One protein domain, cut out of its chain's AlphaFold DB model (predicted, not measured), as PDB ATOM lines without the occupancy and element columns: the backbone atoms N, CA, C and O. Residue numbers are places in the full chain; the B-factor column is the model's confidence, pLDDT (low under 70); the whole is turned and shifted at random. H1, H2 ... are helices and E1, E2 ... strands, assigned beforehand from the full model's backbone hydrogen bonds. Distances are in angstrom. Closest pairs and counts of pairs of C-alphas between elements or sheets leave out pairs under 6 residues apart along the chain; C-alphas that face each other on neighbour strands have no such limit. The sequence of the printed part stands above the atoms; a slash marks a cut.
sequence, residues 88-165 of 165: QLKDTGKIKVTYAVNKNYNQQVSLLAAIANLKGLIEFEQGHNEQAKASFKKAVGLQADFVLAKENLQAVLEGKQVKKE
ATOM      1  N   GLN A  88      17.334  -9.964 -20.533       94.62
ATOM      2  CA  GLN A  88      17.342  -8.587 -21.050       94.62
ATOM      3  C   GLN A  88      18.717  -8.125 -21.558       94.62
ATOM      4  O   GLN A  88      18.817  -7.138 -22.291       94.62
ATOM      5  N   LEU A  89      19.793  -8.795 -21.140       94.38
ATOM      6  CA  LEU A  89      21.155  -8.437 -21.518       94.38
ATOM      7  C   LEU A  89      21.500  -8.972 -22.911       94.38
ATOM      8  O   LEU A  89      21.074 -10.055 -23.307       94.38
ATOM      9  N   LYS A  90      22.312  -8.212 -23.656       89.62
ATOM     10  CA  LYS A  90      22.741  -8.602 -25.005       89.62
ATOM     11  C   LYS A  90      23.520  -9.915 -24.956       89.62
ATOM     12  O   LYS A  90      24.526 -10.012 -24.252       89.62
ATOM     13  N   ASP A  91      23.080 -10.883 -25.750       89.56
ATOM     14  CA  ASP A  91      23.801 -12.128 -25.979       89.56
ATOM     15  C   ASP A  91      24.694 -12.014 -27.217       89.56
ATOM     16  O   ASP A  91      24.339 -11.380 -28.210       89.56
ATOM     17  N   THR A  92      25.873 -12.628 -27.159       85.19
ATOM     18  CA  THR A  92      26.816 -12.629 -28.290       85.19
ATOM     19  C   THR A  92      26.554 -13.759 -29.286       85.19
ATOM     20  O   THR A  92      27.209 -13.809 -30.325       85.19
ATOM     21  N   GLY A  93      25.665 -14.703 -28.959       85.81
ATOM     22  CA  GLY A  93      25.389 -15.929 -29.711       85.81
ATOM     23  C   GLY A  93      26.479 -16.997 -29.599       85.81
ATOM     24  O   GLY A  93      26.319 -18.099 -30.114       85.81
ATOM     25  N   LYS A  94      27.610 -16.687 -28.950       89.62
ATOM     26  CA  LYS A  94      28.808 -17.544 -28.943       89.62
ATOM     27  C   LYS A  94      28.926 -18.421 -27.702       89.62
ATOM     28  O   LYS A  94      29.652 -19.411 -27.724       89.62
ATOM     29  N   ILE A  95      28.257 -18.045 -26.615       93.06
ATOM     30  CA  ILE A  95      28.413 -18.719 -25.329       93.06
ATOM     31  C   ILE A  95      27.569 -19.991 -25.323       93.06
ATOM     32  O   ILE A  95      26.368 -19.962 -25.606       93.06
ATOM     33  N   LYS A  96      28.213 -21.103 -24.969       94.69
ATOM     34  CA  LYS A  96      27.559 -22.387 -24.724       94.69
ATOM     35  C   LYS A  96      27.779 -22.818 -23.281       94.69
ATOM     36  O   LYS A  96      28.831 -22.564 -22.699       94.69
ATOM     37  N   VAL A  97      26.765 -23.456 -22.717       94.00
ATOM     38  CA  VAL A  97      26.747 -24.039 -21.379       94.00
ATOM     39  C   VAL A  97      26.689 -25.552 -21.531       94.00
ATOM     40  O   VAL A  97      25.993 -26.076 -22.397       94.00
ATOM     41  N   THR A  98      27.449 -26.258 -20.704       94.19
ATOM     42  CA  THR A  98      27.498 -27.719 -20.722       94.19
ATOM     43  C   THR A  98      26.506 -28.287 -19.713       94.19
ATOM     44  O   THR A  98      26.562 -27.913 -18.545       94.19
ATOM     45  N   TYR A  99      25.646 -29.202 -20.155       93.19
ATOM     46  CA  TYR A  99      24.747 -29.986 -19.302       93.19
ATOM     47  C   TYR A  99      25.136 -31.461 -19.354       93.19
ATOM     48  O   TYR A  99      25.406 -31.983 -20.437       93.19
ATOM     49  N   ALA A 100      25.154 -32.135 -18.207       91.00
ATOM     50  CA  ALA A 100      25.399 -33.571 -18.136       91.00
ATOM     51  C   ALA A 100      24.079 -34.318 -18.341       91.00
ATOM     52  O   ALA A 100      23.260 -34.400 -17.440       91.00
ATOM     53  N   VAL A 101      23.858 -34.867 -19.534       88.19
ATOM     54  CA  VAL A 101      22.622 -35.609 -19.830       88.19
ATOM     55  C   VAL A 101      22.661 -36.991 -19.178       88.19
ATOM     56  O   VAL A 101      21.649 -37.516 -18.723       88.19
ATOM     57  N   ASN A 102      23.841 -37.612 -19.154       86.81
ATOM     58  CA  ASN A 102      24.107 -38.840 -18.416       86.81
ATOM     59  C   ASN A 102      25.610 -38.960 -18.116       86.81
ATOM     60  O   ASN A 102      26.404 -38.114 -18.521       86.81
ATOM     61  N   LYS A 103      26.016 -40.045 -17.442       86.12
ATOM     62  CA  LYS A 103      27.416 -40.289 -17.043       86.12
ATOM     63  C   LYS A 103      28.430 -40.227 -18.195       86.12
ATOM     64  O   LYS A 103      29.593 -39.939 -17.944       86.12
ATOM     65  N   ASN A 104      27.999 -40.497 -19.428       90.56
ATOM     66  CA  ASN A 104      28.868 -40.626 -20.597       90.56
ATOM     67  C   ASN A 104      28.636 -39.528 -21.643       90.56
ATOM     68  O   ASN A 104      29.348 -39.487 -22.645       90.56
ATOM     69  N   TYR A 105      27.638 -38.663 -21.451       89.88
ATOM     70  CA  TYR A 105      27.247 -37.685 -22.456       89.88
ATOM     71  C   TYR A 105      26.938 -36.325 -21.840       89.88
ATOM     72  O   TYR A 105      26.019 -36.167 -21.034       89.88
ATOM     73  N   ASN A 106      27.688 -35.336 -22.318       94.12
ATOM     74  CA  ASN A 106      27.466 -33.931 -22.046       94.12
ATOM     75  C   ASN A 106      26.944 -33.247 -23.309       94.12
ATOM     76  O   ASN A 106      27.500 -33.425 -24.395       94.12
ATOM     77  N   GLN A 107      25.925 -32.412 -23.153       95.12
ATOM     78  CA  GLN A 107      25.365 -31.610 -24.228       95.12
ATOM     79  C   GLN A 107      25.838 -30.160 -24.118       95.12
ATOM     80  O   GLN A 107      25.815 -29.561 -23.044       95.12
ATOM     81  N   GLN A 108      26.243 -29.584 -25.251       96.56
ATOM     82  CA  GLN A 108      26.522 -28.155 -25.366       96.56
ATOM     83  C   GLN A 108      25.244 -27.421 -25.768       96.56
ATOM     84  O   GLN A 108      24.685 -27.668 -26.837       96.56
ATOM     85  N   VAL A 109      24.805 -26.496 -24.923       96.75
ATOM     86  CA  VAL A 109      23.547 -25.767 -25.076       96.75
ATOM     87  C   VAL A 109      23.835 -24.279 -25.212       96.75
ATOM     88  O   VAL A 109      24.671 -23.747 -24.488       96.75
ATOM     89  N   SER A 110      23.177 -23.584 -26.138       96.81
ATOM     90  CA  SER A 110      23.304 -22.128 -26.254       96.81
ATOM     91  C   SER A 110      22.917 -21.440 -24.943       96.81
ATOM     92  O   SER A 110      21.992 -21.868 -24.249       96.81
ATOM     93  N   LEU A 111      23.596 -20.344 -24.601       96.94
ATOM     94  CA  LEU A 111      23.286 -19.609 -23.376       96.94
ATOM     95  C   LEU A 111      21.822 -19.147 -23.329       96.94
ATOM     96  O   LEU A 111      21.194 -19.222 -22.279       96.94
ATOM     97  N   LEU A 112      21.249 -18.734 -24.462       97.06
ATOM     98  CA  LEU A 112      19.841 -18.337 -24.533       97.06
ATOM     99  C   LEU A 112      18.890 -19.493 -24.192       97.06
ATOM    100  O   LEU A 112      17.942 -19.297 -23.430       97.06
ATOM    101  N   ALA A 113      19.146 -20.699 -24.712       97.38
ATOM    102  CA  ALA A 113      18.348 -21.876 -24.375       97.38
ATOM    103  C   ALA A 113      18.521 -22.272 -22.898       97.38
ATOM    104  O   ALA A 113      17.540 -22.594 -22.228       97.38
ATOM    105  N   ALA A 114      19.743 -22.174 -22.365       97.69
ATOM    106  CA  ALA A 114      20.036 -22.416 -20.952       97.69
ATOM    107  C   ALA A 114      19.313 -21.417 -20.024       97.69
ATOM    108  O   ALA A 114      18.721 -21.824 -19.025       97.69
ATOM    109  N   ILE A 115      19.294 -20.124 -20.382       98.19
ATOM    110  CA  ILE A 115      18.560 -19.073 -19.658       98.19
ATOM    111  C   ILE A 115      17.064 -19.395 -19.615       98.19
ATOM    112  O   ILE A 115      16.460 -19.354 -18.543       98.19
ATOM    113  N   ALA A 116      16.473 -19.748 -20.760       98.12
ATOM    114  CA  ALA A 116      15.059 -20.098 -20.837       98.12
ATOM    115  C   ALA A 116      14.725 -21.353 -20.009       98.12
ATOM    116  O   ALA A 116      13.721 -21.372 -19.302       98.12
ATOM    117  N   ASN A 117      15.588 -22.376 -20.026       98.12
ATOM    118  CA  ASN A 117      15.386 -23.582 -19.222       98.12
ATOM    119  C   ASN A 117      15.485 -23.295 -17.717       98.12
ATOM    120  O   ASN A 117      14.617 -23.719 -16.960       98.12
ATOM    121  N   LEU A 118      16.491 -22.533 -17.278       98.31
ATOM    122  CA  LEU A 118      16.625 -22.165 -15.867       98.31
ATOM    123  C   LEU A 118      15.452 -21.305 -15.386       98.31
ATOM    124  O   LEU A 118      14.964 -21.504 -14.278       98.31
ATOM    125  N   LYS A 119      14.956 -20.387 -16.223       98.50
ATOM    126  CA  LYS A 119      13.743 -19.621 -15.920       98.50
ATOM    127  C   LYS A 119      12.541 -20.542 -15.707       98.50
ATOM    128  O   LYS A 119      11.834 -20.367 -14.723       98.50
ATOM    129  N   GLY A 120      12.377 -21.558 -16.558       98.19
ATOM    130  CA  GLY A 120      11.326 -22.563 -16.392       98.19
ATOM    131  C   GLY A 120      11.447 -23.352 -15.087       98.19
ATOM    132  O   GLY A 120      10.446 -23.558 -14.407       98.19
ATOM    133  N   LEU A 121      12.666 -23.733 -14.687       98.31
ATOM    134  CA  LEU A 121      12.914 -24.384 -13.394       98.31
ATOM    135  C   LEU A 121      12.532 -23.480 -12.215       98.31
ATOM    136  O   LEU A 121      11.881 -23.938 -11.280       98.31
ATOM    137  N   ILE A 122      12.914 -22.202 -12.260       98.50
ATOM    138  CA  ILE A 122      12.584 -21.226 -11.212       98.50
ATOM    139  C   ILE A 122      11.068 -21.029 -11.111       98.50
ATOM    140  O   ILE A 122      10.514 -21.088 -10.019       98.50
ATOM    141  N   GLU A 123      10.394 -20.829 -12.245       98.44
ATOM    142  CA  GLU A 123       8.940 -20.643 -12.300       98.44
ATOM    143  C   GLU A 123       8.205 -21.877 -11.770       98.44
ATOM    144  O   GLU A 123       7.254 -21.741 -11.003       98.44
ATOM    145  N   PHE A 124       8.682 -23.079 -12.102       98.00
ATOM    146  CA  PHE A 124       8.123 -24.320 -11.578       98.00
ATOM    147  C   PHE A 124       8.244 -24.405 -10.049       98.00
ATOM    148  O   PHE A 124       7.262 -24.697  -9.370       98.00
ATOM    149  N   GLU A 125       9.414 -24.086  -9.487       97.31
ATOM    150  CA  GLU A 125       9.618 -24.082  -8.029       97.31
ATOM    151  C   GLU A 125       8.783 -23.019  -7.302       97.31
ATOM    152  O   GLU A 125       8.454 -23.189  -6.130       97.31
ATOM    153  N   GLN A 126       8.410 -21.940  -7.990       97.06
ATOM    154  CA  GLN A 126       7.484 -20.927  -7.478       97.06
ATOM    155  C   GLN A 126       6.001 -21.321  -7.638       97.06
ATOM    156  O   GLN A 126       5.126 -20.565  -7.221       97.06
ATOM    157  N   GLY A 127       5.692 -22.477  -8.237       96.50
ATOM    158  CA  GLY A 127       4.320 -22.927  -8.509       96.50
ATOM    159  C   GLY A 127       3.686 -22.317  -9.767       96.50
ATOM    160  O   GLY A 127       2.497 -22.505 -10.023       96.50
ATOM    161  N   HIS A 128       4.463 -21.603 -10.582       97.19
ATOM    162  CA  HIS A 128       4.023 -20.931 -11.804       97.19
ATOM    163  C   HIS A 128       4.093 -21.873 -13.019       97.19
ATOM    164  O   HIS A 128       4.856 -21.659 -13.962       97.19
ATOM    165  N   ASN A 129       3.302 -22.951 -13.000       95.69
ATOM    166  CA  ASN A 129       3.410 -24.056 -13.967       95.69
ATOM    167  C   ASN A 129       3.166 -23.647 -15.432       95.69
ATOM    168  O   ASN A 129       3.853 -24.140 -16.329       95.69
ATOM    169  N   GLU A 130       2.224 -22.737 -15.698       96.81
ATOM    170  CA  GLU A 130       1.963 -22.274 -17.071       96.81
ATOM    171  C   GLU A 130       3.119 -21.425 -17.615       96.81
ATOM    172  O   GLU A 130       3.516 -21.576 -18.775       96.81
ATOM    173  N   GLN A 131       3.716 -20.583 -16.770       97.94
ATOM    174  CA  GLN A 131       4.914 -19.820 -17.107       97.94
ATOM    175  C   GLN A 131       6.103 -20.761 -17.332       97.94
ATOM    176  O   GLN A 131       6.752 -20.678 -18.376       97.94
ATOM    177  N   ALA A 132       6.300 -21.737 -16.440       98.00
ATOM    178  CA  ALA A 132       7.362 -22.731 -16.554       98.00
ATOM    179  C   ALA A 132       7.292 -23.487 -17.887       98.00
ATOM    180  O   ALA A 132       8.280 -23.596 -18.616       98.00
ATOM    181  N   LYS A 133       6.093 -23.938 -18.267       98.12
ATOM    182  CA  LYS A 133       5.818 -24.573 -19.561       98.12
ATOM    183  C   LYS A 133       6.169 -23.663 -20.738       98.12
ATOM    184  O   LYS A 133       6.763 -24.137 -21.709       98.12
ATOM    185  N   ALA A 134       5.823 -22.377 -20.685       98.31
ATOM    186  CA  ALA A 134       6.191 -21.420 -21.728       98.31
ATOM    187  C   ALA A 134       7.718 -21.244 -21.829       98.31
ATOM    188  O   ALA A 134       8.270 -21.263 -22.933       98.31
ATOM    189  N   SER A 135       8.409 -21.154 -20.695       98.44
ATOM    190  CA  SER A 135       9.867 -21.038 -20.624       98.44
ATOM    191  C   SER A 135      10.581 -22.290 -21.153       98.44
ATOM    192  O   SER A 135      11.493 -22.172 -21.975       98.44
ATOM    193  N   PHE A 136      10.124 -23.498 -20.804       98.44
ATOM    194  CA  PHE A 136      10.678 -24.737 -21.365       98.44
ATOM    195  C   PHE A 136      10.418 -24.865 -22.869       98.44
ATOM    196  O   PHE A 136      11.329 -25.215 -23.622       98.44
ATOM    197  N   LYS A 137       9.221 -24.500 -23.352       98.38
ATOM    198  CA  LYS A 137       8.942 -24.428 -24.799       98.38
ATOM    199  C   LYS A 137       9.892 -23.472 -25.511       98.38
ATOM    200  O   LYS A 137      10.393 -23.802 -26.582       98.38
ATOM    201  N   LYS A 138      10.169 -22.310 -24.915       98.25
ATOM    202  CA  LYS A 138      11.141 -21.352 -25.452       98.25
ATOM    203  C   LYS A 138      12.547 -21.952 -25.508       98.25
ATOM    204  O   LYS A 138      13.211 -21.800 -26.528       98.25
ATOM    205  N   ALA A 139      12.985 -22.664 -24.469       97.94
ATOM    206  CA  ALA A 139      14.283 -23.340 -24.460       97.94
ATOM    207  C   ALA A 139      14.411 -24.368 -25.599       97.94
ATOM    208  O   ALA A 139      15.405 -24.353 -26.324       97.94
ATOM    209  N   VAL A 140      13.380 -25.192 -25.816       98.00
ATOM    210  CA  VAL A 140      13.325 -26.156 -26.931       98.00
ATOM    211  C   VAL A 140      13.259 -25.450 -28.291       98.00
ATOM    212  O   VAL A 140      13.886 -25.897 -29.244       98.00
ATOM    213  N   GLY A 141      12.545 -24.327 -28.396       97.88
ATOM    214  CA  GLY A 141      12.499 -23.525 -29.624       97.88
ATOM    215  C   GLY A 141      13.843 -22.882 -29.981       97.88
ATOM    216  O   GLY A 141      14.179 -22.775 -31.156       97.88
ATOM    217  N   LEU A 142      14.627 -22.486 -28.975       96.69
ATOM    218  CA  LEU A 142      15.978 -21.942 -29.154       96.69
ATOM    219  C   LEU A 142      17.001 -23.028 -29.495       96.69
ATOM    220  O   LEU A 142      17.965 -22.760 -30.211       96.69
ATOM    221  N   GLN A 143      16.811 -24.240 -28.977       97.38
ATOM    222  CA  GLN A 143      17.669 -25.377 -29.273       97.38
ATOM    223  C   GLN A 143      16.873 -26.688 -29.264       97.38
ATOM    224  O   GLN A 143      16.624 -27.294 -28.220       97.38
ATOM    225  N   ALA A 144      16.507 -27.140 -30.464       97.25
ATOM    226  CA  ALA A 144      15.593 -28.261 -30.662       97.25
ATOM    227  C   ALA A 144      16.134 -29.615 -30.193       97.25
ATOM    228  O   ALA A 144      15.347 -30.539 -30.024       97.25
ATOM    229  N   ASP A 145      17.440 -29.778 -29.984       96.00
ATOM    230  CA  ASP A 145      18.038 -31.007 -29.462       96.00
ATOM    231  C   ASP A 145      18.225 -30.986 -27.936       96.00
ATOM    232  O   ASP A 145      18.625 -32.006 -27.383       96.00
ATOM    233  N   PHE A 146      17.917 -29.884 -27.235       97.12
ATOM    234  CA  PHE A 146      18.166 -29.740 -25.795       97.12
ATOM    235  C   PHE A 146      17.356 -30.752 -24.966       97.12
ATOM    236  O   PHE A 146      16.156 -30.581 -24.742       97.12
ATOM    237  N   VAL A 147      18.028 -31.809 -24.500       96.00
ATOM    238  CA  VAL A 147      17.387 -32.976 -23.878       96.00
ATOM    239  C   VAL A 147      16.692 -32.592 -22.576       96.00
ATOM    240  O   VAL A 147      15.495 -32.833 -22.434       96.00
ATOM    241  N   LEU A 148      17.406 -31.920 -21.668       95.44
ATOM    242  CA  LEU A 148      16.878 -31.564 -20.349       95.44
ATOM    243  C   LEU A 148      15.623 -30.679 -20.447       95.44
ATOM    244  O   LEU A 148      14.637 -30.924 -19.758       95.44
ATOM    245  N   ALA A 149      15.611 -29.696 -21.355       96.94
ATOM    246  CA  ALA A 149      14.445 -28.835 -21.555       96.94
ATOM    247  C   ALA A 149      13.223 -29.597 -22.092       96.94
ATOM    248  O   ALA A 149      12.098 -29.294 -21.697       96.94
ATOM    249  N   LYS A 150      13.420 -30.594 -22.966       97.50
ATOM    250  CA  LYS A 150      12.325 -31.455 -23.446       97.50
ATOM    251  C   LYS A 150      11.749 -32.307 -22.328       97.50
ATOM    252  O   LYS A 150      10.531 -32.397 -22.201       97.50
ATOM    253  N   GLU A 151      12.615 -32.919 -21.528       96.38
ATOM    254  CA  GLU A 151      12.191 -33.740 -20.397       96.38
ATOM    255  C   GLU A 151      11.434 -32.905 -19.362       96.38
ATOM    256  O   GLU A 151      10.375 -33.317 -18.899       96.38
ATOM    257  N   ASN A 152      11.920 -31.698 -19.062       96.94
ATOM    258  CA  ASN A 152      11.251 -30.773 -18.149       96.94
ATOM    259  C   ASN A 152       9.914 -30.279 -18.695       96.94
ATOM    260  O   ASN A 152       8.933 -30.237 -17.957       96.94
ATOM    261  N   LEU A 153       9.839 -29.965 -19.991       97.50
ATOM    262  CA  LEU A 153       8.571 -29.631 -20.632       97.50
ATOM    263  C   LEU A 153       7.565 -30.779 -20.490       97.50
ATOM    264  O   LEU A 153       6.425 -30.537 -20.100       97.50
ATOM    265  N   GLN A 154       7.986 -32.014 -20.776       97.19
ATOM    266  CA  GLN A 154       7.126 -33.188 -20.650       97.19
ATOM    267  C   GLN A 154       6.678 -33.404 -19.201       97.19
ATOM    268  O   GLN A 154       5.495 -33.621 -18.955       97.19
ATOM    269  N   ALA A 155       7.592 -33.272 -18.237       96.44
ATOM    270  CA  ALA A 155       7.273 -33.404 -16.821       96.44
ATOM    271  C   ALA A 155       6.200 -32.398 -16.381       96.44
ATOM    272  O   ALA A 155       5.211 -32.801 -15.775       96.44
ATOM    273  N   VAL A 156       6.329 -31.119 -16.753       95.69
ATOM    274  CA  VAL A 156       5.315 -30.101 -16.424       95.69
ATOM    275  C   VAL A 156       3.967 -30.412 -17.074       95.69
ATOM    276  O   VAL A 156       2.934 -30.266 -16.425       95.69
ATOM    277  N   LEU A 157       3.953 -30.870 -18.331       94.88
ATOM    278  CA  LEU A 157       2.717 -31.260 -19.025       94.88
ATOM    279  C   LEU A 157       2.002 -32.435 -18.344       94.88
ATOM    280  O   LEU A 157       0.776 -32.503 -18.370       94.88
ATOM    281  N   GLU A 158       2.764 -33.339 -17.735       95.00
ATOM    282  CA  GLU A 158       2.260 -34.516 -17.025       95.00
ATOM    283  C   GLU A 158       1.994 -34.264 -15.531       95.00
ATOM    284  O   GLU A 158       1.614 -35.191 -14.817       95.00
ATOM    285  N   GLY A 159       2.217 -33.041 -15.029       91.81
ATOM    286  CA  GLY A 159       2.090 -32.726 -13.602       91.81
ATOM    287  C   GLY A 159       3.150 -33.403 -12.721       91.81
ATOM    288  O   GLY A 159       2.905 -33.665 -11.544       91.81
ATOM    289  N   LYS A 160       4.319 -33.720 -13.287       93.56
ATOM    290  CA  LYS A 160       5.454 -34.371 -12.617       93.56
ATOM    291  C   LYS A 160       6.544 -33.370 -12.237       93.56
ATOM    292  O   LYS A 160       6.574 -32.231 -12.698       93.56
ATOM    293  N   GLN A 161       7.472 -33.832 -11.403       91.62
ATOM    294  CA  GLN A 161       8.667 -33.082 -11.024       91.62
ATOM    295  C   GLN A 161       9.634 -32.894 -12.198       91.62
ATOM    296  O   GLN A 161       9.890 -33.829 -12.957       91.62
ATOM    297  N   VAL A 162      10.200 -31.691 -12.299       92.12
ATOM    298  CA  VAL A 162      11.232 -31.339 -13.284       92.12
ATOM    299  C   VAL A 162      12.618 -31.809 -12.828       92.12
ATOM    300  O   VAL A 162      12.919 -31.870 -11.635       92.12
ATOM    301  N   LYS A 163      13.491 -32.121 -13.785       88.94
ATOM    302  CA  LYS A 163      14.903 -32.434 -13.556       88.94
ATOM    303  C   LYS A 163      15.725 -31.149 -13.506       88.94
ATOM    304  O   LYS A 163      15.674 -30.319 -14.415       88.94
ATOM    305  N   LYS A 164      16.487 -30.993 -12.423       78.06
ATOM    306  CA  LYS A 164      17.266 -29.782 -12.133       78.06
ATOM    307  C   LYS A 164      18.675 -29.825 -12.730       78.06
ATOM    308  O   LYS A 164      19.214 -28.763 -13.023       78.06
ATOM    309  N   GLU A 165      19.220 -31.024 -12.945       63.06
ATOM    310  CA  GLU A 165      20.549 -31.305 -13.507       63.06
ATOM    311  C   GLU A 165      20.528 -32.612 -14.305       63.06
ATOM    312  O   GLU A 165      19.847 -33.564 -13.849       63.06
TER     313      GLU A 165
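This is residues 88 to 165 of the 165 residues of an uncharacterized protein of Flavobacteriia bacterium (UniProt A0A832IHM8). Three helices stand side by side in an up-and-down bundle, H1 against H2 and H2 against H3, and a hairpin of two strands, E1 and E2, crosses one end of it, where H1 and H3 begin. After H3, residues 158 to 165 fold back beside that helix. The printed part has 78 residues, with two named strands and then three named helices in the order E1 E2 H1 H2 H3; the sheet, E1 - E2, is antiparallel and the class is mixed, helices and strands. The whole is compact, with a radius of gyration of the C-alphas of 12.0 A, and flat, spanning 34 by 33 by 18 A.

Look first at E1, residues 96 to 102, and E2, residues 105 to 110: they form an antiparallel hairpin at 151 degrees, with N 99 and O 107 2.9 A apart and N 107 and O 99 2.8 A apart, both within hydrogen-bond range. Next comes H1, residues 111 to 125; its closest C-alphas to E1 are those of Leu 111 and Lys 96, 5.3 A apart. H1 touches H2, residues 129 to 142, closest at the C-alphas of Gly 120 and Ala 132, 4.0 A; this helical hairpin has a shallow tilt of 14 degrees, opposite ways. H2 touches H3, residues 147 to 157, in a second helical hairpin, closest at the C-alphas of Phe 136 and Leu 153, 5.4 A, at a shallow tilt of 29 degrees, opposite ways. H1 and H3 are close but not clearly touching, closest at the C-alphas of Asn 117 and Ala 149, 5.8 A. In H1, H2 and H3 every O i to N i+4 pair is within hydrogen-bond range.

Find C-alpha 96 at (27.559, -22.387, -24.724); from there E1 runs 18.0 A, and E2 then runs 16.5 A. H1 begins at C-alpha 111, (23.286, -19.609, -23.376), and is 21.0 A long; H2 is 19.8 A long. H3 runs 15.5 A to C-alpha 157 at (2.717, -31.260, -19.025).

The two C-alphas farthest apart, those of Thr 92 and Gly 159, are 35.1 A apart. The printed part has no cut, and the four links between its named elements are tight. Look at the B-factor column: the mean pLDDT of the printed part is 94.6, and residue 165, the chain's last, is the one under 70.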